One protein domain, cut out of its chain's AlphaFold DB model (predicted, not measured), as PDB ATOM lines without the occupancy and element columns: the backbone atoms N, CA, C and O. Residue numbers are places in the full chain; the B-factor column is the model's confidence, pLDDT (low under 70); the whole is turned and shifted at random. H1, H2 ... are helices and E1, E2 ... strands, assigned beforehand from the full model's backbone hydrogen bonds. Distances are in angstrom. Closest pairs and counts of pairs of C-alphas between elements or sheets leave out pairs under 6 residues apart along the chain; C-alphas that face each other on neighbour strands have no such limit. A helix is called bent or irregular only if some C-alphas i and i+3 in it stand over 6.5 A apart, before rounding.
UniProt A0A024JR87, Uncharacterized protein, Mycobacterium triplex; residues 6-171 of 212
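AT A GLANCE: This is residues 6 to 171 of the 212 residues of an uncharacterized protein of Mycobacterium triplex (UniProt A0A024JR87). A strongly twisted sheet of six strands has one long helix, H5, packed over one of its faces, and a group of three helices, H1, H2 and H3, extends the shape past the E5 edge. H3 is beside E5, and the H1-H2 hairpin reaches outward, with residues 73 to 78 sticking out; short H4 grazes the sheet toward its other end. The printed part has 166 residues, with five named helices and six named strands in the order E1 E2 E3 E4 H1 H2 H3 E5 E6 H4 H5; the class is mixed, helices and strands. The sheet runs E1 E2 E3 E4 E6 E5, antiparallel throughout. The whole is compact, with a radius of gyration of the C-alphas of 16.6 A, and only just elongated, spanning 51 by 34 by 29 A.

IN THESE COORDINATES: The sheet holds E1, residues 22 to 25, beginning at C-alpha 22 (62.203, -45.377, 33.603); E2, 30 to 35; E3, 41 to 50, 28.1 A long; E4, 53 to 59, 19.2 A; E6, 121 to 130, 23.9 A; and E5, 109 to 114. The helices are H5, residues 144 to 168, 35.8 A long and ending at C-alpha 168 (42.798, -22.643, 39.971); H1, 63 to 73; H2, 76 to 89, 19.6 A; H3, 91 to 101; and H4, 137 to 140. H2 is irregular: C-alphas 77 and 80 are 7.9 A apart.

HOW THE PARTS SIT: E1 to E4 form a meander, each strand the antiparallel neighbour of the one before; N 24 and O 31 are 2.9 A apart, N 32 and O 44 2.7 A, and N 47 and O 55 2.8 A, within hydrogen-bond range. E6 bends by 71 degrees at residue 125 and pairs with E4, N 127 to O 56 at 2.8 A, and with E5, N 111 to O 124 at 2.9 A. H5 is on the sheet; its closest C-alphas to E4 are Met 150 and Ala 56, 5.9 A. H3 stands at the sheet's level, height 0.8 A, with Leu 96 and Ala 109 of E5 closest at 4.4 A. H3 touches H5 at Val 93 and Ala 160, 5.7 A, at a steep tilt of 58 degrees, opposite ways. H2 and H3 only just touch, only at the corner, with 3 pairs of C-alphas within 8 A, Gln 87 and Met 94 closest at 5.7 A. H1 and H2, a helical hairpin, touch at Val 72 and Gln 79, 5.8 A. H1 only grazes the sheet with residues 63 to 65. H4 only grazes it with residues 137 to 140. O i to N i+4 pairs are all within range in H3 and H5, 6 of 7 in H1 and 8 of 10 in H2; H4 is too short for such a pair.

THE WHOLE: The farthest C-alphas, Ser 16 and Asp 77, are 51.9 A apart. The printed part has no cut and no long link between named elements. Mean pLDDT of the printed part is 85.4; residues 62 to 75, 78, 81 and 166 to 171 are under 70.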
ATOM      1  N   GLN A   6      53.561 -36.645  38.791       91.56
ATOM      2  CA  GLN A   6      53.956 -37.303  40.037       91.56
ATOM      3  C   GLN A   6      55.087 -36.532  40.722       91.56
ATOM      4  O   GLN A   6      56.128 -36.260  40.134       91.56
ATOM      5  N   GLN A   7      54.905 -36.218  42.006       91.19
ATOM      6  CA  GLN A   7      55.909 -35.507  42.816       91.19
ATOM      7  C   GLN A   7      57.021 -36.422  43.331       91.19
ATOM      8  O   GLN A   7      58.043 -35.965  43.840       91.19
ATOM      9  N   ARG A   8      56.797 -37.734  43.278       90.62
ATOM     10  CA  ARG A   8      57.742 -38.728  43.761       90.62
ATOM     11  C   ARG A   8      57.936 -39.780  42.700       90.62
ATOM     12  O   ARG A   8      56.980 -40.240  42.082       90.62
ATOM     13  N   GLN A   9      59.187 -40.178  42.576       89.69
ATOM     14  CA  GLN A   9      59.574 -41.310  41.772       89.69
ATOM     15  C   GLN A   9      58.857 -42.576  42.258       89.69
ATOM     16  O   GLN A   9      58.781 -42.855  43.458       89.69
ATOM     17  N   SER A  10      58.355 -43.364  41.316       87.69
ATOM     18  CA  SER A  10      57.557 -44.550  41.622       87.69
ATOM     19  C   SER A  10      58.429 -45.676  42.167       87.69
ATOM     20  O   SER A  10      59.451 -46.040  41.565       87.69
ATOM     21  N   SER A  11      58.001 -46.272  43.279       82.00
ATOM     22  CA  SER A  11      58.538 -47.546  43.756       82.00
ATOM     23  C   SER A  11      58.009 -48.689  42.888       82.00
ATOM     24  O   SER A  11      56.812 -48.743  42.620       82.00
ATOM     25  N   GLY A  12      58.868 -49.618  42.471       80.69
ATOM     26  CA  GLY A  12      58.440 -50.781  41.690       80.69
ATOM     27  C   GLY A  12      59.525 -51.329  40.771       80.69
ATOM     28  O   GLY A  12      60.648 -50.823  40.740       80.69
ATOM     29  N   ALA A  13      59.162 -52.349  39.995       86.06
ATOM     30  CA  ALA A  13      60.040 -53.081  39.082       86.06
ATOM     31  C   ALA A  13      60.336 -52.329  37.764       86.06
ATOM     32  O   ALA A  13      60.385 -52.932  36.693       86.06
ATOM     33  N   TYR A  14      60.524 -51.011  37.833       93.06
ATOM     34  CA  TYR A  14      60.890 -50.223  36.661       93.06
ATOM     35  C   TYR A  14      62.307 -50.551  36.214       93.06
ATOM     36  O   TYR A  14      63.239 -50.630  37.019       93.06
ATOM     37  N   ARG A  15      62.474 -50.640  34.903       92.75
ATOM     38  CA  ARG A  15      63.775 -50.722  34.251       92.75
ATOM     39  C   ARG A  15      64.256 -49.318  33.910       92.75
ATOM     40  O   ARG A  15      63.454 -48.425  33.645       92.75
ATOM     41  N   SER A  16      65.571 -49.122  33.936       90.31
ATOM     42  CA  SER A  16      66.179 -47.849  33.543       90.31
ATOM     43  C   SER A  16      66.380 -47.814  32.030       90.31
ATOM     44  O   SER A  16      66.908 -48.764  31.453       90.31
ATOM     45  N   GLY A  17      65.943 -46.729  31.401       84.81
ATOM     46  CA  GLY A  17      66.189 -46.389  30.005       84.81
ATOM     47  C   GLY A  17      67.207 -45.254  29.866       84.81
ATOM     48  O   GLY A  17      67.916 -44.899  30.808       84.81
ATOM     49  N   ALA A  18      67.290 -44.682  28.665       83.50
ATOM     50  CA  ALA A  18      68.145 -43.529  28.396       83.50
ATOM     51  C   ALA A  18      67.599 -42.247  29.055       83.50
ATOM     52  O   ALA A  18      66.398 -42.117  29.279       83.50
ATOM     53  N   ASN A  19      68.486 -41.282  29.322       84.31
ATOM     54  CA  ASN A  19      68.134 -39.930  29.785       84.31
ATOM     55  C   ASN A  19      67.285 -39.892  31.069       84.31
ATOM     56  O   ASN A  19      66.430 -39.027  31.230       84.31
ATOM     57  N   GLY A  20      67.496 -40.851  31.975       87.12
ATOM     58  CA  GLY A  20      66.757 -40.929  33.237       87.12
ATOM     59  C   GLY A  20      65.307 -41.406  33.101       87.12
ATOM     60  O   GLY A  20      64.622 -41.506  34.115       87.12
ATOM     61  N   ILE A  21      64.848 -41.745  31.890       92.06
ATOM     62  CA  ILE A  21      63.528 -42.344  31.679       92.06
ATOM     63  C   ILE A  21      63.516 -43.733  32.311       92.06
ATOM     64  O   ILE A  21      64.419 -44.541  32.085       92.06
ATOM     65  N   ARG A  22      62.468 -44.038  33.068       94.38
ATOM     66  CA  ARG A  22      62.203 -45.377  33.603       94.38
ATOM     67  C   ARG A  22      60.980 -45.956  32.922       94.38
ATOM     68  O   ARG A  22      60.087 -45.212  32.538       94.38
ATOM     69  N   TYR A  23      60.924 -47.271  32.760       94.44
ATOM     70  CA  TYR A  23      59.774 -47.903  32.119       94.44
ATOM     71  C   TYR A  23      59.355 -49.204  32.796       94.44
ATOM     72  O   TYR A  23      60.175 -49.920  33.379       94.44
ATOM     73  N   LEU A  24      58.061 -49.496  32.707       93.44
ATOM     74  CA  LEU A  24      57.413 -50.697  33.214       93.44
ATOM     75  C   LEU A  24      56.554 -51.292  32.096       93.44
ATOM     76  O   LEU A  24      55.647 -50.642  31.582       93.44
ATOM     77  N   GLU A  25      56.853 -52.528  31.708       92.00
ATOM     78  CA  GLU A  25      56.061 -53.268  30.723       92.00
ATOM     79  C   GLU A  25      54.918 -54.002  31.431       92.00
ATOM     80  O   GLU A  25      55.142 -54.726  32.404       92.00
ATOM     81  N   THR A  26      53.699 -53.834  30.925       90.00
ATOM     82  CA  THR A  26      52.513 -54.600  31.316       90.00
ATOM     83  C   THR A  26      52.002 -55.390  30.103       90.00
ATOM     84  O   THR A  26      52.440 -55.145  28.976       90.00
ATOM     85  N   PRO A  27      51.075 -56.347  30.286       89.69
ATOM     86  CA  PRO A  27      50.460 -57.044  29.156       89.69
ATOM     87  C   PRO A  27      49.716 -56.114  28.184       89.69
ATOM     88  O   PRO A  27      49.613 -56.429  27.001       89.69
ATOM     89  N   SER A  28      49.205 -54.982  28.678       90.94
ATOM     90  CA  SER A  28      48.308 -54.094  27.926       90.94
ATOM     91  C   SER A  28      48.995 -52.828  27.415       90.94
ATOM     92  O   SER A  28      48.509 -52.210  26.473       90.94
ATOM     93  N   TYR A  29      50.102 -52.406  28.029       93.25
ATOM     94  CA  TYR A  29      50.792 -51.165  27.689       93.25
ATOM     95  C   TYR A  29      52.224 -51.145  28.231       93.25
ATOM     96  O   TYR A  29      52.620 -51.951  29.067       93.25
ATOM     97  N   THR A  30      53.023 -50.188  27.771       93.88
ATOM     98  CA  THR A  30      54.275 -49.816  28.441       93.88
ATOM     99  C   THR A  30      54.097 -48.462  29.100       93.88
ATOM    100  O   THR A  30      53.702 -47.504  28.443       93.88
ATOM    101  N   GLU A  31      54.378 -48.381  30.392       95.44
ATOM    102  CA  GLU A  31      54.395 -47.127  31.133       95.44
ATOM    103  C   GLU A  31      55.815 -46.565  31.159       95.44
ATOM    104  O   GLU A  31      56.774 -47.291  31.419       95.44
ATOM    105  N   PHE A  32      55.940 -45.268  30.916       95.12
ATOM    106  CA  PHE A  32      57.178 -44.512  30.954       95.12
ATOM    107  C   PHE A  32      57.064 -43.405  31.994       95.12
ATOM    108  O   PHE A  32      56.133 -42.603  31.974       95.12
ATOM    109  N   GLU A  33      58.046 -43.350  32.877       95.88
ATOM    110  CA  GLU A  33      58.256 -42.273  33.829       95.88
ATOM    111  C   GLU A  33      59.362 -41.371  33.278       95.88
ATOM    112  O   GLU A  33      60.523 -41.778  33.162       95.88
ATOM    113  N   VAL A  34      58.972 -40.165  32.880       95.06
ATOM    114  CA  VAL A  34      59.824 -39.178  32.221       95.06
ATOM    115  C   VAL A  34      60.167 -38.080  33.230       95.06
ATOM    116  O   VAL A  34      59.247 -37.474  33.780       95.06
ATOM    117  N   PRO A  35      61.453 -37.801  33.497       94.12
ATOM    118  CA  PRO A  35      61.827 -36.703  34.380       94.12
ATOM    119  C   PRO A  35      61.455 -35.353  33.753       94.12
ATOM    120  O   PRO A  35      61.747 -35.108  32.580       94.12
ATOM    121  N   LEU A  36      60.826 -34.481  34.540       93.25
ATOM    122  CA  LEU A  36      60.469 -33.116  34.152       93.25
ATOM    123  C   LEU A  36      61.476 -32.107  34.721       93.25
ATOM    124  O   LEU A  36      62.269 -32.413  35.615       93.25
ATOM    125  N   ALA A  37      61.471 -30.886  34.181       90.94
ATOM    126  CA  ALA A  37      62.471 -29.863  34.505       90.94
ATOM    127  C   ALA A  37      62.406 -29.371  35.963       90.94
ATOM    128  O   ALA A  37      63.412 -28.925  36.511       90.94
ATOM    129  N   ASP A  38      61.235 -29.460  36.594       89.75
ATOM    130  CA  ASP A  38      60.997 -29.071  37.987       89.75
ATOM    131  C   ASP A  38      61.347 -30.183  38.998       89.75
ATOM    132  O   ASP A  38      61.146 -30.013  40.201       89.75
ATOM    133  N   GLY A  39      61.879 -31.317  38.526       91.19
ATOM    134  CA  GLY A  39      62.207 -32.485  39.343       91.19
ATOM    135  C   GLY A  39      61.024 -33.416  39.617       91.19
ATOM    136  O   GLY A  39      61.209 -34.443  40.272       91.19
ATOM    137  N   SER A  40      59.831 -33.090  39.115       93.75
ATOM    138  CA  SER A  40      58.698 -34.010  39.096       93.75
ATOM    139  C   SER A  40      58.826 -35.024  37.950       93.75
ATOM    140  O   SER A  40      59.788 -35.019  37.175       93.75
ATOM    141  N   PHE A  41      57.861 -35.936  37.853       93.88
ATOM    142  CA  PHE A  41      57.845 -36.993  36.849       93.88
ATOM    143  C   PHE A  41      56.532 -36.973  36.070       93.88
ATOM    144  O   PHE A  41      55.454 -36.947  36.666       93.88
ATOM    145  N   GLY A  42      56.638 -37.019  34.743       95.25
ATOM    146  CA  GLY A  42      55.532 -37.198  33.810       95.25
ATOM    147  C   GLY A  42      55.328 -38.678  33.498       95.25
ATOM    148  O   GLY A  42      56.275 -39.364  33.113       95.25
ATOM    149  N   ILE A  43      54.103 -39.178  33.641       96.38
ATOM    150  CA  ILE A  43      53.745 -40.558  33.304       96.38
ATOM    151  C   ILE A  43      53.086 -40.610  31.927       96.38
ATOM    152  O   ILE A  43      52.032 -40.014  31.705       96.38
ATOM    153  N   VAL A  44      53.708 -41.351  31.012       96.62
ATOM    154  CA  VAL A  44      53.237 -41.550  29.637       96.62
ATOM    155  C   VAL A  44      53.081 -43.034  29.368       96.62
ATOM    156  O   VAL A  44      53.946 -43.834  29.708       96.62
ATOM    157  N   TYR A  45      52.004 -43.403  28.701       96.25
ATOM    158  CA  TYR A  45      51.709 -44.769  28.306       96.25
ATOM    159  C   TYR A  45      51.891 -44.915  26.807       96.25
ATOM    160  O   TYR A  45      51.540 -44.025  26.034       96.25
ATOM    161  N   LEU A  46      52.410 -46.064  26.397       95.19
ATOM    162  CA  LEU A  46      52.393 -46.518  25.019       95.19
ATOM    163  C   LEU A  46      51.555 -47.791  24.943       95.19
ATOM    164  O   LEU A  46      51.953 -48.840  25.452       95.19
ATOM    165  N   MET A  47      50.391 -47.690  24.313       93.69
ATOM    166  CA  MET A  47      49.429 -48.778  24.177       93.69
ATOM    167  C   MET A  47      49.434 -49.281  22.730       93.69
ATOM    168  O   MET A  47      49.312 -48.468  21.810       93.69
ATOM    169  N   PRO A  48      49.571 -50.589  22.473       91.44
ATOM    170  CA  PRO A  48      49.365 -51.128  21.138       91.44
ATOM    171  C   PRO A  48      47.893 -50.951  20.741       91.44
ATOM    172  O   PRO A  48      46.993 -51.362  21.468       91.44
ATOM    173  N   ARG A  49      47.647 -50.340  19.579       90.25
ATOM    174  CA  ARG A  49      46.295 -50.199  19.009       90.25
ATOM    175  C   ARG A  49      46.005 -51.315  18.018       90.25
ATOM    176  O   ARG A  49      44.923 -51.889  18.012       90.25
ATOM    177  N   ASP A  50      46.986 -51.603  17.172       90.12
ATOM    178  CA  ASP A  50      46.978 -52.705  16.218       90.12
ATOM    179  C   ASP A  50      48.423 -53.145  15.921       90.12
ATOM    180  O   ASP A  50      49.380 -52.670  16.534       90.12
ATOM    181  N   ALA A  51      48.608 -54.064  14.971       87.12
ATOM    182  CA  ALA A  51      49.925 -54.604  14.627       87.12
ATOM    183  C   ALA A  51      50.925 -53.567  14.066       87.12
ATOM    184  O   ALA A  51      52.111 -53.879  13.916       87.12
ATOM    185  N   LYS A  52      50.462 -52.367  13.693       89.62
ATOM    186  CA  LYS A  52      51.247 -51.331  13.005       89.62
ATOM    187  C   LYS A  52      51.115 -49.946  13.639       89.62
ATOM    188  O   LYS A  52      51.630 -48.975  13.067       89.62
ATOM    189  N   SER A  53      50.406 -49.825  14.757       92.19
ATOM    190  CA  SER A  53      50.196 -48.544  15.409       92.19
ATOM    191  C   SER A  53      50.108 -48.636  16.924       92.19
ATOM    192  O   SER A  53      49.667 -49.630  17.506       92.19
ATOM    193  N   PHE A  54      50.519 -47.539  17.550       93.50
ATOM    194  CA  PHE A  54      50.455 -47.331  18.986       93.50
ATOM    195  C   PHE A  54      49.680 -46.058  19.304       93.50
ATOM    196  O   PHE A  54      49.640 -45.121  18.505       93.50
ATOM    197  N   ILE A  55      49.108 -46.014  20.498       95.31
ATOM    198  CA  ILE A  55      48.618 -44.797  21.132       95.31
ATOM    199  C   ILE A  55      49.661 -44.409  22.173       95.31
ATOM    200  O   ILE A  55      49.940 -45.192  23.079       95.31
ATOM    201  N   ALA A  56      50.242 -43.221  22.037       96.75
ATOM    202  CA  ALA A  56      50.958 -42.593  23.138       96.75
ATOM    203  C   ALA A  56      49.978 -41.681  23.869       96.75
ATOM    204  O   ALA A  56      49.342 -40.842  23.229       96.75
ATOM    205  N   CYS A  57      49.827 -41.846  25.178       97.25
ATOM    206  CA  CYS A  57      48.871 -41.064  25.949       97.25
ATOM    207  C   CYS A  57      49.347 -40.760  27.367       97.25
ATOM    208  O   CYS A  57      50.205 -41.442  27.917       97.25
ATOM    209  N   ALA A  58      48.780 -39.718  27.965       96.75
ATOM    210  CA  ALA A  58      49.005 -39.337  29.350       96.75
ATOM    211  C   ALA A  58      47.660 -39.073  30.026       96.75
ATOM    212  O   ALA A  58      46.843 -38.308  29.510       96.75
ATOM    213  N   CYS A  59      47.436 -39.720  31.171       94.06
ATOM    214  CA  CYS A  59      46.203 -39.576  31.938       94.06
ATOM    215  C   CYS A  59      46.169 -38.196  32.606       94.06
ATOM    216  O   CYS A  59      47.041 -37.859  33.412       94.06
ATOM    217  N   MET A  60      45.149 -37.412  32.286       88.62
ATOM    218  CA  MET A  60      44.886 -36.110  32.890       88.62
ATOM    219  C   MET A  60      44.261 -36.273  34.275       88.62
ATOM    220  O   MET A  60      43.581 -37.262  34.537       88.62
ATOM    221  N   LEU A  61      44.478 -35.288  35.149       74.31
ATOM    222  CA  LEU A  61      43.832 -35.202  36.461       74.31
ATOM    223  C   LEU A  61      42.303 -35.070  36.326       74.31
ATOM    224  O   LEU A  61      41.812 -34.399  35.413       74.31
ATOM    225  N   ASP A  62      41.560 -35.609  37.296       69.50
ATOM    226  CA  ASP A  62      40.084 -35.577  37.342       69.50
ATOM    227  C   ASP A  62      39.482 -34.164  37.312       69.50
ATOM    228  O   ASP A  62      38.317 -33.981  36.958       69.50
ATOM    229  N   THR A  63      40.271 -33.140  37.651       63.72
ATOM    230  CA  THR A  63      39.854 -31.732  37.603       63.72
ATOM    231  C   THR A  63      39.298 -31.342  36.234       63.72
ATOM    232  O   THR A  63      38.394 -30.512  36.156       63.72
ATOM    233  N   PHE A  64      39.789 -31.966  35.159       66.12
ATOM    234  CA  PHE A  64      39.289 -31.699  33.819       66.12
ATOM    235  C   PHE A  64      37.848 -32.185  33.606       66.12
ATOM    236  O   PHE A  64      37.016 -31.424  33.110       66.12
ATOM    237  N   ALA A  65      37.542 -33.414  34.037       65.88
ATOM    238  CA  ALA A  65      36.199 -33.987  33.943       65.88
ATOM    239  C   ALA A  65      35.176 -33.092  34.651       65.88
ATOM    240  O   ALA A  65      34.147 -32.743  34.083       65.88
ATOM    241  N   TYR A  66      35.523 -32.615  35.850       65.25
ATOM    242  CA  TYR A  66      34.667 -31.712  36.611       65.25
ATOM    243  C   TYR A  66      34.353 -30.411  35.860       65.25
ATOM    244  O   TYR A  66      33.210 -29.967  35.864       65.25
ATOM    245  N   ILE A  67      35.335 -29.791  35.202       64.56
ATOM    246  CA  ILE A  67      35.126 -28.526  34.482       64.56
ATOM    247  C   ILE A  67      34.174 -28.719  33.298       64.56
ATOM    248  O   ILE A  67      33.253 -27.921  33.115       64.56
ATOM    249  N   VAL A  68      34.379 -29.769  32.504       67.38
ATOM    250  CA  VAL A  68      33.540 -30.048  31.331       67.38
ATOM    251  C   VAL A  68      32.120 -30.418  31.768       67.38
ATOM    252  O   VAL A  68      31.157 -29.781  31.331       67.38
ATOM    253  N   ASP A  69      31.991 -31.368  32.695       65.38
ATOM    254  CA  ASP A  69      30.697 -31.904  33.115       65.38
ATOM    255  C   ASP A  69      29.887 -30.889  33.937       65.38
ATOM    256  O   ASP A  69      28.690 -30.705  33.701       65.38
ATOM    257  N   ALA A  70      30.517 -30.169  34.872       59.38
ATOM    258  CA  ALA A  70      29.801 -29.254  35.762       59.38
ATOM    259  C   ALA A  70      29.394 -27.937  35.087       59.38
ATOM    260  O   ALA A  70      28.408 -27.321  35.499       59.38
ATOM    261  N   TYR A  71      30.125 -27.475  34.065       58.81
ATOM    262  CA  TYR A  71      29.875 -26.156  33.475       58.81
ATOM    263  C   TYR A  71      29.201 -26.201  32.109       58.81
ATOM    264  O   TYR A  71      28.277 -25.413  31.893       58.81
ATOM    265  N   VAL A  72      29.609 -27.104  31.213       62.28
ATOM    266  CA  VAL A  72      29.083 -27.149  29.839       62.28
ATOM    267  C   VAL A  72      27.732 -27.857  29.802       62.28
ATOM    268  O   VAL A  72      26.762 -27.296  29.290       62.28
ATOM    269  N   ALA A  73      27.632 -29.047  30.400       64.56
ATOM    270  CA  ALA A  73      26.404 -29.844  30.364       64.56
ATOM    271  C   ALA A  73      25.269 -29.241  31.214       64.56
ATOM    272  O   ALA A  73      24.099 -29.326  30.844       64.56
ATOM    273  N   ALA A  74      25.602 -28.580  32.326       63.34
ATOM    274  CA  ALA A  74      24.610 -27.996  33.231       63.34
ATOM    275  C   ALA A  74      23.999 -26.667  32.735       63.34
ATOM    276  O   ALA A  74      23.003 -26.210  33.299       63.34
ATOM    277  N   HIS A  75      24.572 -26.016  31.710       64.88
ATOM    278  CA  HIS A  75      24.165 -24.665  31.286       64.88
ATOM    279  C   HIS A  75      24.088 -24.493  29.756       64.88
ATOM    280  O   HIS A  75      24.800 -23.647  29.201       64.88
ATOM    281  N   PRO A  76      23.188 -25.219  29.062       71.31
ATOM    282  CA  PRO A  76      23.099 -25.212  27.597       71.31
ATOM    283  C   PRO A  76      22.893 -23.805  27.007       71.31
ATOM    284  O   PRO A  76      23.551 -23.429  26.041       71.31
ATOM    285  N   ASP A  77      22.078 -22.966  27.650       72.31
ATOM    286  CA  ASP A  77      21.812 -21.581  27.225       72.31
ATOM    287  C   ASP A  77      23.048 -20.662  27.247       72.31
ATOM    288  O   ASP A  77      23.067 -19.622  26.589       72.31
ATOM    289  N   SER A  78      24.066 -21.003  28.041       66.50
ATOM    290  CA  SER A  78      25.303 -20.222  28.197       66.50
ATOM    291  C   SER A  78      26.508 -20.882  27.530       66.50
ATOM    292  O   SER A  78      27.607 -20.330  27.589       66.50
ATOM    293  N   GLN A  79      26.309 -22.032  26.880       70.56
ATOM    294  CA  GLN A  79      27.378 -22.843  26.308       70.56
ATOM    295  C   GLN A  79      28.303 -22.049  25.366       70.56
ATOM    296  O   GLN A  79      29.512 -22.114  25.580       70.56
ATOM    297  N   PRO A  80      27.818 -21.216  24.416       74.50
ATOM    298  CA  PRO A  80      28.716 -20.470  23.528       74.50
ATOM    299  C   PRO A  80      29.653 -19.506  24.268       74.50
ATOM    300  O   PRO A  80      30.822 -19.383  23.918       74.50
ATOM    301  N   ALA A  81      29.161 -18.841  25.317       69.81
ATOM    302  CA  ALA A  81      29.961 -17.889  26.084       69.81
ATOM    303  C   ALA A  81      30.939 -18.587  27.045       69.81
ATOM    304  O   ALA A  81      32.049 -18.100  27.263       69.81
ATOM    305  N   ILE A  82      30.544 -19.741  27.595       70.69
ATOM    306  CA  ILE A  82      31.422 -20.594  28.406       70.69
ATOM    307  C   ILE A  82      32.569 -21.124  27.541       70.69
ATOM    308  O   ILE A  82      33.726 -20.989  27.928       70.69
ATOM    309  N   LEU A  83      32.267 -21.637  26.345       75.75
ATOM    310  CA  LEU A  83      33.277 -22.124  25.403       75.75
ATOM    311  C   LEU A  83      34.228 -21.013  24.954       75.75
ATOM    312  O   LEU A  83      35.436 -21.229  24.940       75.75
ATOM    313  N   GLN A  84      33.717 -19.809  24.670       78.19
ATOM    314  CA  GLN A  84      34.569 -18.655  24.374       78.19
ATOM    315  C   GLN A  84      35.508 -18.335  25.549       78.19
ATOM    316  O   GLN A  84      36.708 -18.151  25.358       78.19
ATOM    317  N   THR A  85      34.985 -18.334  26.777       76.56
ATOM    318  CA  THR A  85      35.795 -18.085  27.980       76.56
ATOM    319  C   THR A  85      36.873 -19.157  28.157       76.56
ATOM    320  O   THR A  85      38.010 -18.839  28.504       76.56
ATOM    321  N   PHE A  86      36.550 -20.426  27.896       78.81
ATOM    322  CA  PHE A  86      37.519 -21.522  27.947       78.81
ATOM    323  C   PHE A  86      38.569 -21.402  26.845       78.81
ATOM    324  O   PHE A  86      39.735 -21.660  27.107       78.81
ATOM    325  N   GLN A  87      38.200 -20.951  25.647       83.62
ATOM    326  CA  GLN A  87      39.151 -20.723  24.559       83.62
ATOM    327  C   GLN A  87      40.148 -19.607  24.882       83.62
ATOM    328  O   GLN A  87      41.325 -19.728  24.555       83.62
ATOM    329  N   GLU A  88      39.702 -18.553  25.562       81.88
ATOM    330  CA  GLU A  88      40.571 -17.462  26.012       81.88
ATOM    331  C   GLU A  88      41.451 -17.866  27.209       81.88
ATOM    332  O   GLU A  88      42.592 -17.422  27.317       81.88
ATOM    333  N   THR A  89      40.937 -18.712  28.108       78.38
ATOM    334  CA  THR A  89      41.617 -19.080  29.366       78.38
ATOM    335  C   THR A  89      42.541 -20.294  29.199       78.38
ATOM    336  O   THR A  89      43.644 -20.318  29.743       78.38
ATOM    337  N   TRP A  90      42.112 -21.294  28.428       85.56
ATOM    338  CA  TRP A  90      42.786 -22.580  28.220       85.56
ATOM    339  C   TRP A  90      42.870 -22.940  26.726       85.56
ATOM    340  O   TRP A  90      42.313 -23.952  26.284       85.56
ATOM    341  N   PRO A  91      43.557 -22.125  25.908       86.50
ATOM    342  CA  PRO A  91      43.580 -22.305  24.457       86.50
ATOM    343  C   PRO A  91      44.121 -23.676  24.031       86.50
ATOM    344  O   PRO A  91      43.580 -24.284  23.111       86.50
ATOM    345  N   SER A  92      45.135 -24.205  24.725       87.50
ATOM    346  CA  SER A  92      45.715 -25.515  24.391       87.50
ATOM    347  C   SER A  92      44.753 -26.658  24.694       87.50
ATOM    348  O   SER A  92      44.667 -27.616  23.937       87.50
ATOM    349  N   VAL A  93      44.003 -26.552  25.790       87.38
ATOM    350  CA  VAL A  93      42.974 -27.536  26.142       87.38
ATOM    351  C   VAL A  93      41.864 -27.533  25.095       87.38
ATOM    352  O   VAL A  93      41.446 -28.600  24.653       87.38
ATOM    353  N   MET A  94      41.413 -26.351  24.666       87.25
ATOM    354  CA  MET A  94      40.369 -26.229  23.647       87.25
ATOM    355  C   MET A  94      40.815 -26.755  22.283       87.25
ATOM    356  O   MET A  94      40.030 -27.408  21.599       87.25
ATOM    357  N   GLU A  95      42.072 -26.533  21.898       90.38
ATOM    358  CA  GLU A  95      42.644 -27.135  20.692       90.38
ATOM    359  C   GLU A  95      42.650 -28.668  20.784       90.38
ATOM    360  O   GLU A  95      42.183 -29.346  19.869       90.38
ATOM    361  N   LEU A  96      43.103 -29.227  21.912       92.12
ATOM    362  CA  LEU A  96      43.118 -30.674  22.127       92.12
ATOM    363  C   LEU A  96      41.704 -31.279  22.130       92.12
ATOM    364  O   LEU A  96      41.505 -32.348  21.552       92.12
ATOM    365  N   LEU A  97      40.729 -30.607  22.747       88.19
ATOM    366  CA  LEU A  97      39.316 -30.996  22.713       88.19
ATOM    367  C   LEU A  97      38.778 -31.012  21.284       88.19
ATOM    368  O   LEU A  97      38.239 -32.024  20.845       88.19
ATOM    369  N   SER A  98      38.989 -29.922  20.544       88.81
ATOM    370  CA  SER A  98      38.588 -29.814  19.140       88.81
ATOM    371  C   SER A  98      39.217 -30.929  18.302       88.81
ATOM    372  O   SER A  98      38.545 -31.549  17.478       88.81
ATOM    373  N   ASN A  99      40.493 -31.248  18.527       92.62
ATOM    374  CA  ASN A  99      41.148 -32.373  17.864       92.62
ATOM    375  C   ASN A  99      40.480 -33.713  18.211       92.62
ATOM    376  O   ASN A  99      40.303 -34.546  17.324       92.62
ATOM    377  N   GLY A 100      40.076 -33.918  19.468       88.31
ATOM    378  CA  GLY A 100      39.357 -35.115  19.912       88.31
ATOM    379  C   GLY A 100      37.995 -35.273  19.246       88.31
ATOM    380  O   GLY A 100      37.717 -36.328  18.675       88.31
ATOM    381  N   GLU A 101      37.188 -34.211  19.244       86.44
ATOM    382  CA  GLU A 101      35.856 -34.182  18.621       86.44
ATOM    383  C   GLU A 101      35.910 -34.451  17.111       86.44
ATOM    384  O   GLU A 101      35.057 -35.154  16.570       86.44
ATOM    385  N   ASN A 102      36.941 -33.940  16.431       88.19
ATOM    386  CA  ASN A 102      37.123 -34.112  14.988       88.19
ATOM    387  C   ASN A 102      37.926 -35.372  14.606       88.19
ATOM    388  O   ASN A 102      38.149 -35.633  13.423       88.19
ATOM    389  N   GLY A 103      38.389 -36.160  15.582       89.88
ATOM    390  CA  GLY A 103      39.194 -37.360  15.335       89.88
ATOM    391  C   GLY A 103      40.615 -37.089  14.814       89.88
ATOM    392  O   GLY A 103      41.237 -37.965  14.206       89.88
ATOM    393  N   PHE A 104      41.161 -35.896  15.046       93.56
ATOM    394  CA  PHE A 104      42.501 -35.485  14.624       93.56
ATOM    395  C   PHE A 104      43.561 -35.810  15.683       93.56
ATOM    396  O   PHE A 104      44.084 -34.944  16.370       93.56
ATOM    397  N   TYR A 105      43.945 -37.083  15.773       92.31
ATOM    398  CA  TYR A 105      44.898 -37.554  16.789       92.31
ATOM    399  C   TYR A 105      46.379 -37.327  16.453       92.31
ATOM    400  O   TYR A 105      47.224 -37.526  17.316       92.31
ATOM    401  N   SER A 106      46.731 -36.938  15.223       90.75
ATOM    402  CA  SER A 106      48.134 -36.693  14.839       90.75
ATOM    403  C   SER A 106      48.795 -35.556  15.643       90.75
ATOM    404  O   SER A 106      49.862 -35.783  16.208       90.75
ATOM    405  N   PRO A 107      48.193 -34.358  15.791       90.81
ATOM    406  CA  PRO A 107      48.730 -33.301  16.664       90.81
ATOM    407  C   PRO A 107      48.580 -33.580  18.172       90.81
ATOM    408  O   PRO A 107      49.003 -32.756  18.976       90.81
ATOM    409  N   ALA A 108      48.059 -34.750  18.546       95.38
ATOM    410  CA  ALA A 108      47.431 -35.073  19.821       95.38
ATOM    411  C   ALA A 108      46.032 -34.466  20.003       95.38
ATOM    412  O   ALA A 108      45.678 -33.419  19.459       95.38
ATOM    413  N   ALA A 109      45.233 -35.176  20.786       94.56
ATOM    414  CA  ALA A 109      43.852 -34.868  21.089       94.56
ATOM    415  C   ALA A 109      43.567 -35.168  22.560       94.56
ATOM    416  O   ALA A 109      44.227 -36.012  23.166       94.56
ATOM    417  N   LEU A 110      42.570 -34.492  23.116       91.94
ATOM    418  CA  LEU A 110      42.009 -34.823  24.415       91.94
ATOM    419  C   LEU A 110      40.817 -35.750  24.193       91.94
ATOM    420  O   LEU A 110      39.879 -35.399  23.478       91.94
ATOM    421  N   CYS A 111      40.863 -36.944  24.771       91.19
ATOM    422  CA  CYS A 111      39.824 -37.950  24.603       91.19
ATOM    423  C   CYS A 111      39.582 -38.729  25.894       91.19
ATOM    424  O   CYS A 111      40.394 -38.704  26.820       91.19
ATOM    425  N   VAL A 112      38.453 -39.431  25.941       90.44
ATOM    426  CA  VAL A 112      38.145 -40.381  27.008       90.44
ATOM    427  C   VAL A 112      38.536 -41.776  26.538       90.44
ATOM    428  O   VAL A 112      38.129 -42.194  25.452       90.44
ATOM    429  N   LEU A 113      39.326 -42.481  27.344       90.94
ATOM    430  CA  LEU A 113      39.682 -43.882  27.126       90.94
ATOM    431  C   LEU A 113      39.346 -44.686  28.383       90.94
ATOM    432  O   LEU A 113      39.418 -44.168  29.498       90.94
ATOM    433  N   GLU A 114      39.007 -45.954  28.188       91.62
ATOM    434  CA  GLU A 114      38.847 -46.912  29.276       91.62
ATOM    435  C   GLU A 114      40.232 -47.346  29.775       91.62
ATOM    436  O   GLU A 114      41.082 -47.783  28.993       91.62
ATOM    437  N   ASP A 115      40.478 -47.185  31.073       90.38
ATOM    438  CA  ASP A 115      41.696 -47.647  31.727       90.38
ATOM    439  C   ASP A 115      41.689 -49.185  31.786       90.38
ATOM    440  O   ASP A 115      40.804 -49.772  32.408       90.38
ATOM    441  N   PRO A 116      42.651 -49.876  31.153       88.50
ATOM    442  CA  PRO A 116      42.645 -51.333  31.079       88.50
ATOM    443  C   PRO A 116      42.911 -52.020  32.426       88.50
ATOM    444  O   PRO A 116      42.729 -53.234  32.515       88.50
ATOM    445  N   ASP A 117      43.368 -51.291  33.452       87.75
ATOM    446  CA  ASP A 117      43.636 -51.876  34.769       87.75
ATOM    447  C   ASP A 117      42.364 -52.001  35.624       87.75
ATOM    448  O   ASP A 117      42.245 -52.945  36.406       87.75
ATOM    449  N   ASP A 118      41.431 -51.050  35.505       91.38
ATOM    450  CA  ASP A 118      40.241 -50.958  36.363       91.38
ATOM    451  C   ASP A 118      38.916 -50.726  35.616       91.38
ATOM    452  O   ASP A 118      37.857 -50.708  36.245       91.38
ATOM    453  N   VAL A 119      38.953 -50.628  34.284       89.56
ATOM    454  CA  VAL A 119      37.786 -50.457  33.403       89.56
ATOM    455  C   VAL A 119      37.055 -49.125  33.652       89.56
ATOM    456  O   VAL A 119      35.862 -48.982  33.387       89.56
ATOM    457  N   VAL A 120      37.754 -48.116  34.184       89.56
ATOM    458  CA  VAL A 120      37.191 -46.779  34.410       89.56
ATOM    459  C   VAL A 120      37.551 -45.852  33.256       89.56
ATOM    460  O   VAL A 120      38.704 -45.748  32.842       89.56
ATOM    461  N   ASN A 121      36.558 -45.117  32.758       88.44
ATOM    462  CA  ASN A 121      36.771 -44.073  31.762       88.44
ATOM    463  C   ASN A 121      37.526 -42.886  32.366       88.44
ATOM    464  O   ASN A 121      37.079 -42.293  33.349       88.44
ATOM    465  N   ARG A 122      38.650 -42.513  31.752       89.50
ATOM    466  CA  ARG A 122      39.486 -41.384  32.178       89.50
ATOM    467  C   ARG A 122      39.848 -40.504  30.993       89.50
ATOM    468  O   ARG A 122      39.802 -40.933  29.842       89.50
ATOM    469  N   TRP A 123      40.216 -39.262  31.283       90.56
ATOM    470  CA  TRP A 123      40.657 -38.312  30.268       90.56
ATOM    471  C   TRP A 123      42.140 -38.472  29.970       90.56
ATOM    472  O   TRP A 123      42.970 -38.518  30.878       90.56
ATOM    473  N   PHE A 124      42.479 -38.487  28.688       93.94
ATOM    474  CA  PHE A 124      43.841 -38.627  28.205       93.94
ATOM    475  C   PHE A 124      44.153 -37.576  27.155       93.94
ATOM    476  O   PHE A 124      43.368 -37.350  26.236       93.94
ATOM    477  N   VAL A 125      45.348 -36.998  27.240       95.81
ATOM    478  CA  VAL A 125      45.985 -36.404  26.061       95.81
ATOM    479  C   VAL A 125      46.637 -37.548  25.303       95.81
ATOM    480  O   VAL A 125      47.490 -38.236  25.862       95.81
ATOM    481  N   ALA A 126      46.229 -37.781  24.062       97.06
ATOM    482  CA  ALA A 126      46.635 -38.943  23.286       97.06
ATOM    483  C   ALA A 126      47.001 -38.581  21.845       97.06
ATOM    484  O   ALA A 126      46.354 -37.749  21.214       97.06
ATOM    485  N   THR A 127      48.006 -39.261  21.298       97.56
ATOM    486  CA  THR A 127      48.382 -39.207  19.882       97.56
ATOM    487  C   THR A 127      48.497 -40.615  19.313       97.56
ATOM    488  O   THR A 127      48.944 -41.541  19.994       97.56
ATOM    489  N   ILE A 128      48.135 -40.781  18.040       95.69
ATOM    490  CA  ILE A 128      48.291 -42.056  17.327       95.69
ATOM    491  C   ILE A 128      49.600 -42.044  16.543       95.69
ATOM    492  O   ILE A 128      49.887 -41.118  15.784       95.69
ATOM    493  N   ILE A 129      50.378 -43.109  16.702       94.62
ATOM    494  CA  ILE A 129      51.650 -43.330  16.025       94.62
ATOM    495  C   ILE A 129      51.454 -44.473  15.034       94.62
ATOM    496  O   ILE A 129      51.390 -45.637  15.421       94.62
ATOM    497  N   GLY A 130      51.332 -44.144  13.750       91.44
ATOM    498  CA  GLY A 130      51.165 -45.129  12.680       91.44
ATOM    499  C   GLY A 130      52.483 -45.568  12.039       91.44
ATOM    500  O   GLY A 130      53.492 -44.857  12.073       91.44
ATOM    501  N   ASN A 131      52.442 -46.713  11.357       88.75
ATOM    502  CA  ASN A 131      53.573 -47.300  10.632       88.75
ATOM    503  C   ASN A 131      54.782 -47.573  11.540       88.75
ATOM    504  O   ASN A 131      55.931 -47.365  11.146       88.75
ATOM    505  N   VAL A 132      54.507 -48.035  12.756       85.19
ATOM    506  CA  VAL A 132      55.506 -48.552  13.687       85.19
ATOM    507  C   VAL A 132      55.089 -49.987  13.972       85.19
ATOM    508  O   VAL A 132      54.030 -50.223  14.543       85.19
ATOM    509  N   GLY A 133      55.870 -50.956  13.485       78.75
ATOM    510  CA  GLY A 133      55.617 -52.366  13.797       78.75
ATOM    511  C   GLY A 133      55.678 -52.603  15.305       78.75
ATOM    512  O   GLY A 133      56.170 -51.754  16.042       78.75
ATOM    513  N   HIS A 134      55.204 -53.752  15.779       78.50
ATOM    514  CA  HIS A 134      55.276 -54.053  17.205       78.50
ATOM    515  C   HIS A 134      56.737 -54.016  17.698       78.50
ATOM    516  O   HIS A 134      57.581 -54.789  17.235       78.50
ATOM    517  N   LEU A 135      57.049 -53.076  18.596       79.88
ATOM    518  CA  LEU A 135      58.378 -52.889  19.167       79.88
ATOM    519  C   LEU A 135      58.354 -53.262  20.654       79.88
ATOM    520  O   LEU A 135      57.482 -52.775  21.370       79.88
ATOM    521  N   PRO A 136      59.324 -54.056  21.144       79.25
ATOM    522  CA  PRO A 136      59.534 -54.198  22.585       79.25
ATOM    523  C   PRO A 136      59.977 -52.856  23.187       79.25
ATOM    524  O   PRO A 136      60.613 -52.056  22.487       79.25
ATOM    525  N   ALA A 137      59.726 -52.612  24.480       72.00
ATOM    526  CA  ALA A 137      60.006 -51.312  25.110       72.00
ATOM    527  C   ALA A 137      61.476 -50.878  24.979       72.00
ATOM    528  O   ALA A 137      61.780 -49.699  24.804       72.00
ATOM    529  N   THR A 138      62.404 -51.837  24.964       75.62
ATOM    530  CA  THR A 138      63.842 -51.582  24.760       75.62
ATOM    531  C   THR A 138      64.172 -50.964  23.400       75.62
ATOM    532  O   THR A 138      65.171 -50.263  23.278       75.62
ATOM    533  N   LYS A 139      63.343 -51.203  22.376       84.56
ATOM    534  CA  LYS A 139      63.494 -50.624  21.030       84.56
ATOM    535  C   LYS A 139      62.627 -49.387  20.814       84.56
ATOM    536  O   LYS A 139      62.914 -48.615  19.905       84.56
ATOM    537  N   VAL A 140      61.599 -49.187  21.641       83.31
ATOM    538  CA  VAL A 140      60.724 -48.006  21.597       83.31
ATOM    539  C   VAL A 140      61.532 -46.721  21.768       83.31
ATOM    540  O   VAL A 140      61.412 -45.817  20.948       83.31
ATOM    541  N   LEU A 141      62.415 -46.672  22.771       82.94
ATOM    542  CA  LEU A 141      63.241 -45.489  23.045       82.94
ATOM    543  C   LEU A 141      64.296 -45.206  21.961       82.94
ATOM    544  O   LEU A 141      64.835 -44.106  21.909       82.94
ATOM    545  N   GLY A 142      64.590 -46.180  21.094       85.50
ATOM    546  CA  GLY A 142      65.460 -45.999  19.928       85.50
ATOM    547  C   GLY A 142      64.714 -45.578  18.657       85.50
ATOM    548  O   GLY A 142      65.350 -45.352  17.632       85.50
ATOM    549  N   ASN A 143      63.378 -45.505  18.687       90.19
ATOM    550  CA  ASN A 143      62.571 -45.096  17.545       90.19
ATOM    551  C   ASN A 143      62.206 -43.612  17.653       90.19
ATOM    552  O   ASN A 143      61.359 -43.231  18.461       90.19
ATOM    553  N   GLU A 144      62.793 -42.790  16.785       91.44
ATOM    554  CA  GLU A 144      62.604 -41.334  16.785       91.44
ATOM    555  C   GLU A 144      61.132 -40.916  16.717       91.44
ATOM    556  O   GLU A 144      60.725 -40.004  17.429       91.44
ATOM    557  N   ARG A 145      60.298 -41.618  15.936       91.25
ATOM    558  CA  ARG A 145      58.873 -41.274  15.790       91.25
ATOM    559  C   ARG A 145      58.100 -41.507  17.081       91.25
ATOM    560  O   ARG A 145      57.184 -40.750  17.391       91.25
ATOM    561  N   VAL A 146      58.452 -42.559  17.822       92.19
ATOM    562  CA  VAL A 146      57.808 -42.846  19.106       92.19
ATOM    563  C   VAL A 146      58.280 -41.860  20.165       92.19
ATOM    564  O   VAL A 146      57.451 -41.310  20.884       92.19
ATOM    565  N   VAL A 147      59.581 -41.574  20.210       92.00
ATOM    566  CA  VAL A 147      60.153 -40.578  21.127       92.00
ATOM    567  C   VAL A 147      59.551 -39.193  20.879       92.00
ATOM    568  O   VAL A 147      59.141 -38.531  21.828       92.00
ATOM    569  N   GLU A 148      59.426 -38.770  19.620       93.94
ATOM    570  CA  GLU A 148      58.817 -37.487  19.257       93.94
ATOM    571  C   GLU A 148      57.346 -37.420  19.687       93.94
ATOM    572  O   GLU A 148      56.906 -36.428  20.269       93.94
ATOM    573  N   ALA A 149      56.583 -38.486  19.444       95.00
ATOM    574  CA  ALA A 149      55.183 -38.561  19.838       95.00
ATOM    575  C   ALA A 149      55.004 -38.554  21.364       95.00
ATOM    576  O   ALA A 149      54.140 -37.843  21.873       95.00
ATOM    577  N   MET A 150      55.846 -39.278  22.106       94.81
ATOM    578  CA  MET A 150      55.847 -39.235  23.568       94.81
ATOM    579  C   MET A 150      56.203 -37.838  24.082       94.81
ATOM    580  O   MET A 150      55.482 -37.299  24.913       94.81
ATOM    581  N   ALA A 151      57.257 -37.214  23.553       94.38
ATOM    582  CA  ALA A 151      57.652 -35.858  23.931       94.38
ATOM    583  C   ALA A 151      56.554 -34.826  23.619       94.38
ATOM    584  O   ALA A 151      56.358 -33.872  24.373       94.38
ATOM    585  N   ARG A 152      55.814 -35.018  22.519       95.94
ATOM    586  CA  ARG A 152      54.639 -34.211  22.172       95.94
ATOM    587  C   ARG A 152      53.537 -34.357  23.217       95.94
ATOM    588  O   ARG A 152      53.034 -33.337  23.676       95.94
ATOM    589  N   VAL A 153      53.202 -35.588  23.609       96.81
ATOM    590  CA  VAL A 153      52.214 -35.854  24.667       96.81
ATOM    591  C   VAL A 153      52.647 -35.199  25.975       96.81
ATOM    592  O   VAL A 153      51.881 -34.408  26.505       96.81
ATOM    593  N   VAL A 154      53.886 -35.423  26.431       95.88
ATOM    594  CA  VAL A 154      54.439 -34.801  27.653       95.88
ATOM    595  C   VAL A 154      54.241 -33.288  27.632       95.88
ATOM    596  O   VAL A 154      53.573 -32.744  28.506       95.88
ATOM    597  N   ARG A 155      54.741 -32.613  26.590       95.56
ATOM    598  CA  ARG A 155      54.670 -31.150  26.477       95.56
ATOM    599  C   ARG A 155      53.242 -30.614  26.478       95.56
ATOM    600  O   ARG A 155      52.969 -29.592  27.103       95.56
ATOM    601  N   LEU A 156      52.342 -31.250  25.730       94.94
ATOM    602  CA  LEU A 156      50.956 -30.793  25.621       94.94
ATOM    603  C   LEU A 156      50.190 -31.042  26.921       94.94
ATOM    604  O   LEU A 156      49.408 -30.187  27.336       94.94
ATOM    605  N   THR A 157      50.464 -32.155  27.600       94.25
ATOM    606  CA  THR A 157      49.916 -32.449  28.924       94.25
ATOM    607  C   THR A 157      50.431 -31.474  29.983       94.25
ATOM    608  O   THR A 157      49.621 -30.935  30.733       94.25
ATOM    609  N   GLU A 158      51.733 -31.166  30.013       92.31
ATOM    610  CA  GLU A 158      52.293 -30.128  30.894       92.31
ATOM    611  C   GLU A 158      51.647 -28.767  30.629       92.31
ATOM    612  O   GLU A 158      51.225 -28.090  31.564       92.31
ATOM    613  N   SER A 159      51.510 -28.375  29.359       91.44
ATOM    614  CA  SER A 159      50.857 -27.117  28.982       91.44
ATOM    615  C   SER A 159      49.404 -27.063  29.461       91.44
ATOM    616  O   SER A 159      48.978 -26.049  30.013       91.44
ATOM    617  N   ALA A 160      48.650 -28.153  29.292       89.31
ATOM    618  CA  ALA A 160      47.271 -28.252  29.759       89.31
ATOM    619  C   ALA A 160      47.182 -28.171  31.293       89.31
ATOM    620  O   ALA A 160      46.391 -27.395  31.824       89.31
ATOM    621  N   ILE A 161      48.021 -28.913  32.022       87.44
ATOM    622  CA  ILE A 161      48.051 -28.884  33.493       87.44
ATOM    623  C   ILE A 161      48.452 -27.503  34.011       87.44
ATOM    624  O   ILE A 161      47.808 -26.994  34.924       87.44
ATOM    625  N   ASN A 162      49.456 -26.862  33.414       86.19
ATOM    626  CA  ASN A 162      49.875 -25.513  33.793       86.19
ATOM    627  C   ASN A 162      48.761 -24.485  33.558       86.19
ATOM    628  O   ASN A 162      48.565 -23.599  34.388       86.19
ATOM    629  N   GLN A 163      47.987 -24.632  32.478       84.69
ATOM    630  CA  GLN A 163      46.785 -23.832  32.239       84.69
ATOM    631  C   GLN A 163      45.717 -24.056  33.325       84.69
ATOM    632  O   GLN A 163      45.132 -23.085  33.805       84.69
ATOM    633  N   PHE A 164      45.508 -25.295  33.786       78.25
ATOM    634  CA  PHE A 164      44.574 -25.578  34.885       78.25
ATOM    635  C   PHE A 164      45.061 -25.081  36.245       78.25
ATOM    636  O   PHE A 164      44.291 -24.453  36.966       78.25
ATOM    637  N   HIS A 165      46.318 -25.329  36.610       75.19
ATOM    638  CA  HIS A 165      46.882 -24.878  37.884       75.19
ATOM    639  C   HIS A 165      46.980 -23.352  37.950       75.19
ATOM    640  O   HIS A 165      46.599 -22.760  38.958       75.19
ATOM    641  N   GLY A 166      47.403 -22.704  36.860       63.38
ATOM    642  CA  GLY A 166      47.385 -21.245  36.752       63.38
ATOM    643  C   GLY A 166      45.975 -20.666  36.907       63.38
ATOM    644  O   GLY A 166      45.814 -19.603  37.497       63.38
ATOM    645  N   ALA A 167      44.950 -21.395  36.455       55.69
ATOM    646  CA  ALA A 167      43.553 -20.983  36.549       55.69
ATOM    647  C   ALA A 167      42.811 -21.461  37.811       55.69
ATOM    648  O   ALA A 167      41.719 -20.966  38.073       55.69
ATOM    649  N   GLN A 168      43.360 -22.362  38.637       51.78
ATOM    650  CA  GLN A 168      42.798 -22.643  39.971       51.78
ATOM    651  C   GLN A 168      42.858 -21.400  40.871       51.78
ATOM    652  O   GLN A 168      41.960 -21.188  41.683       51.78
ATOM    653  N   ILE A 169      43.851 -20.530  40.652       48.41
ATOM    654  CA  ILE A 169      43.924 -19.177  41.229       48.41
ATOM    655  C   ILE A 169      42.752 -18.298  40.737       48.41
ATOM    656  O   ILE A 169      42.371 -17.332  41.391       48.41
ATOM    657  N   ASP A 170      42.123 -18.681  39.626       50.84
ATOM    658  CA  ASP A 170      41.148 -17.910  38.865       50.84
ATOM    659  C   ASP A 170      39.738 -18.530  38.878       50.84
ATOM    660  O   ASP A 170      38.861 -18.060  38.166       50.84
ATOM    661  N   ALA A 171      39.455 -19.565  39.682       52.69
ATOM    662  CA  ALA A 171      38.124 -20.193  39.736       52.69
ATOM    663  C   ALA A 171      37.017 -19.204  40.166       52.69
ATOM    664  O   ALA A 171      35.881 -19.254  39.678       52.69
TER     665      ALA A 171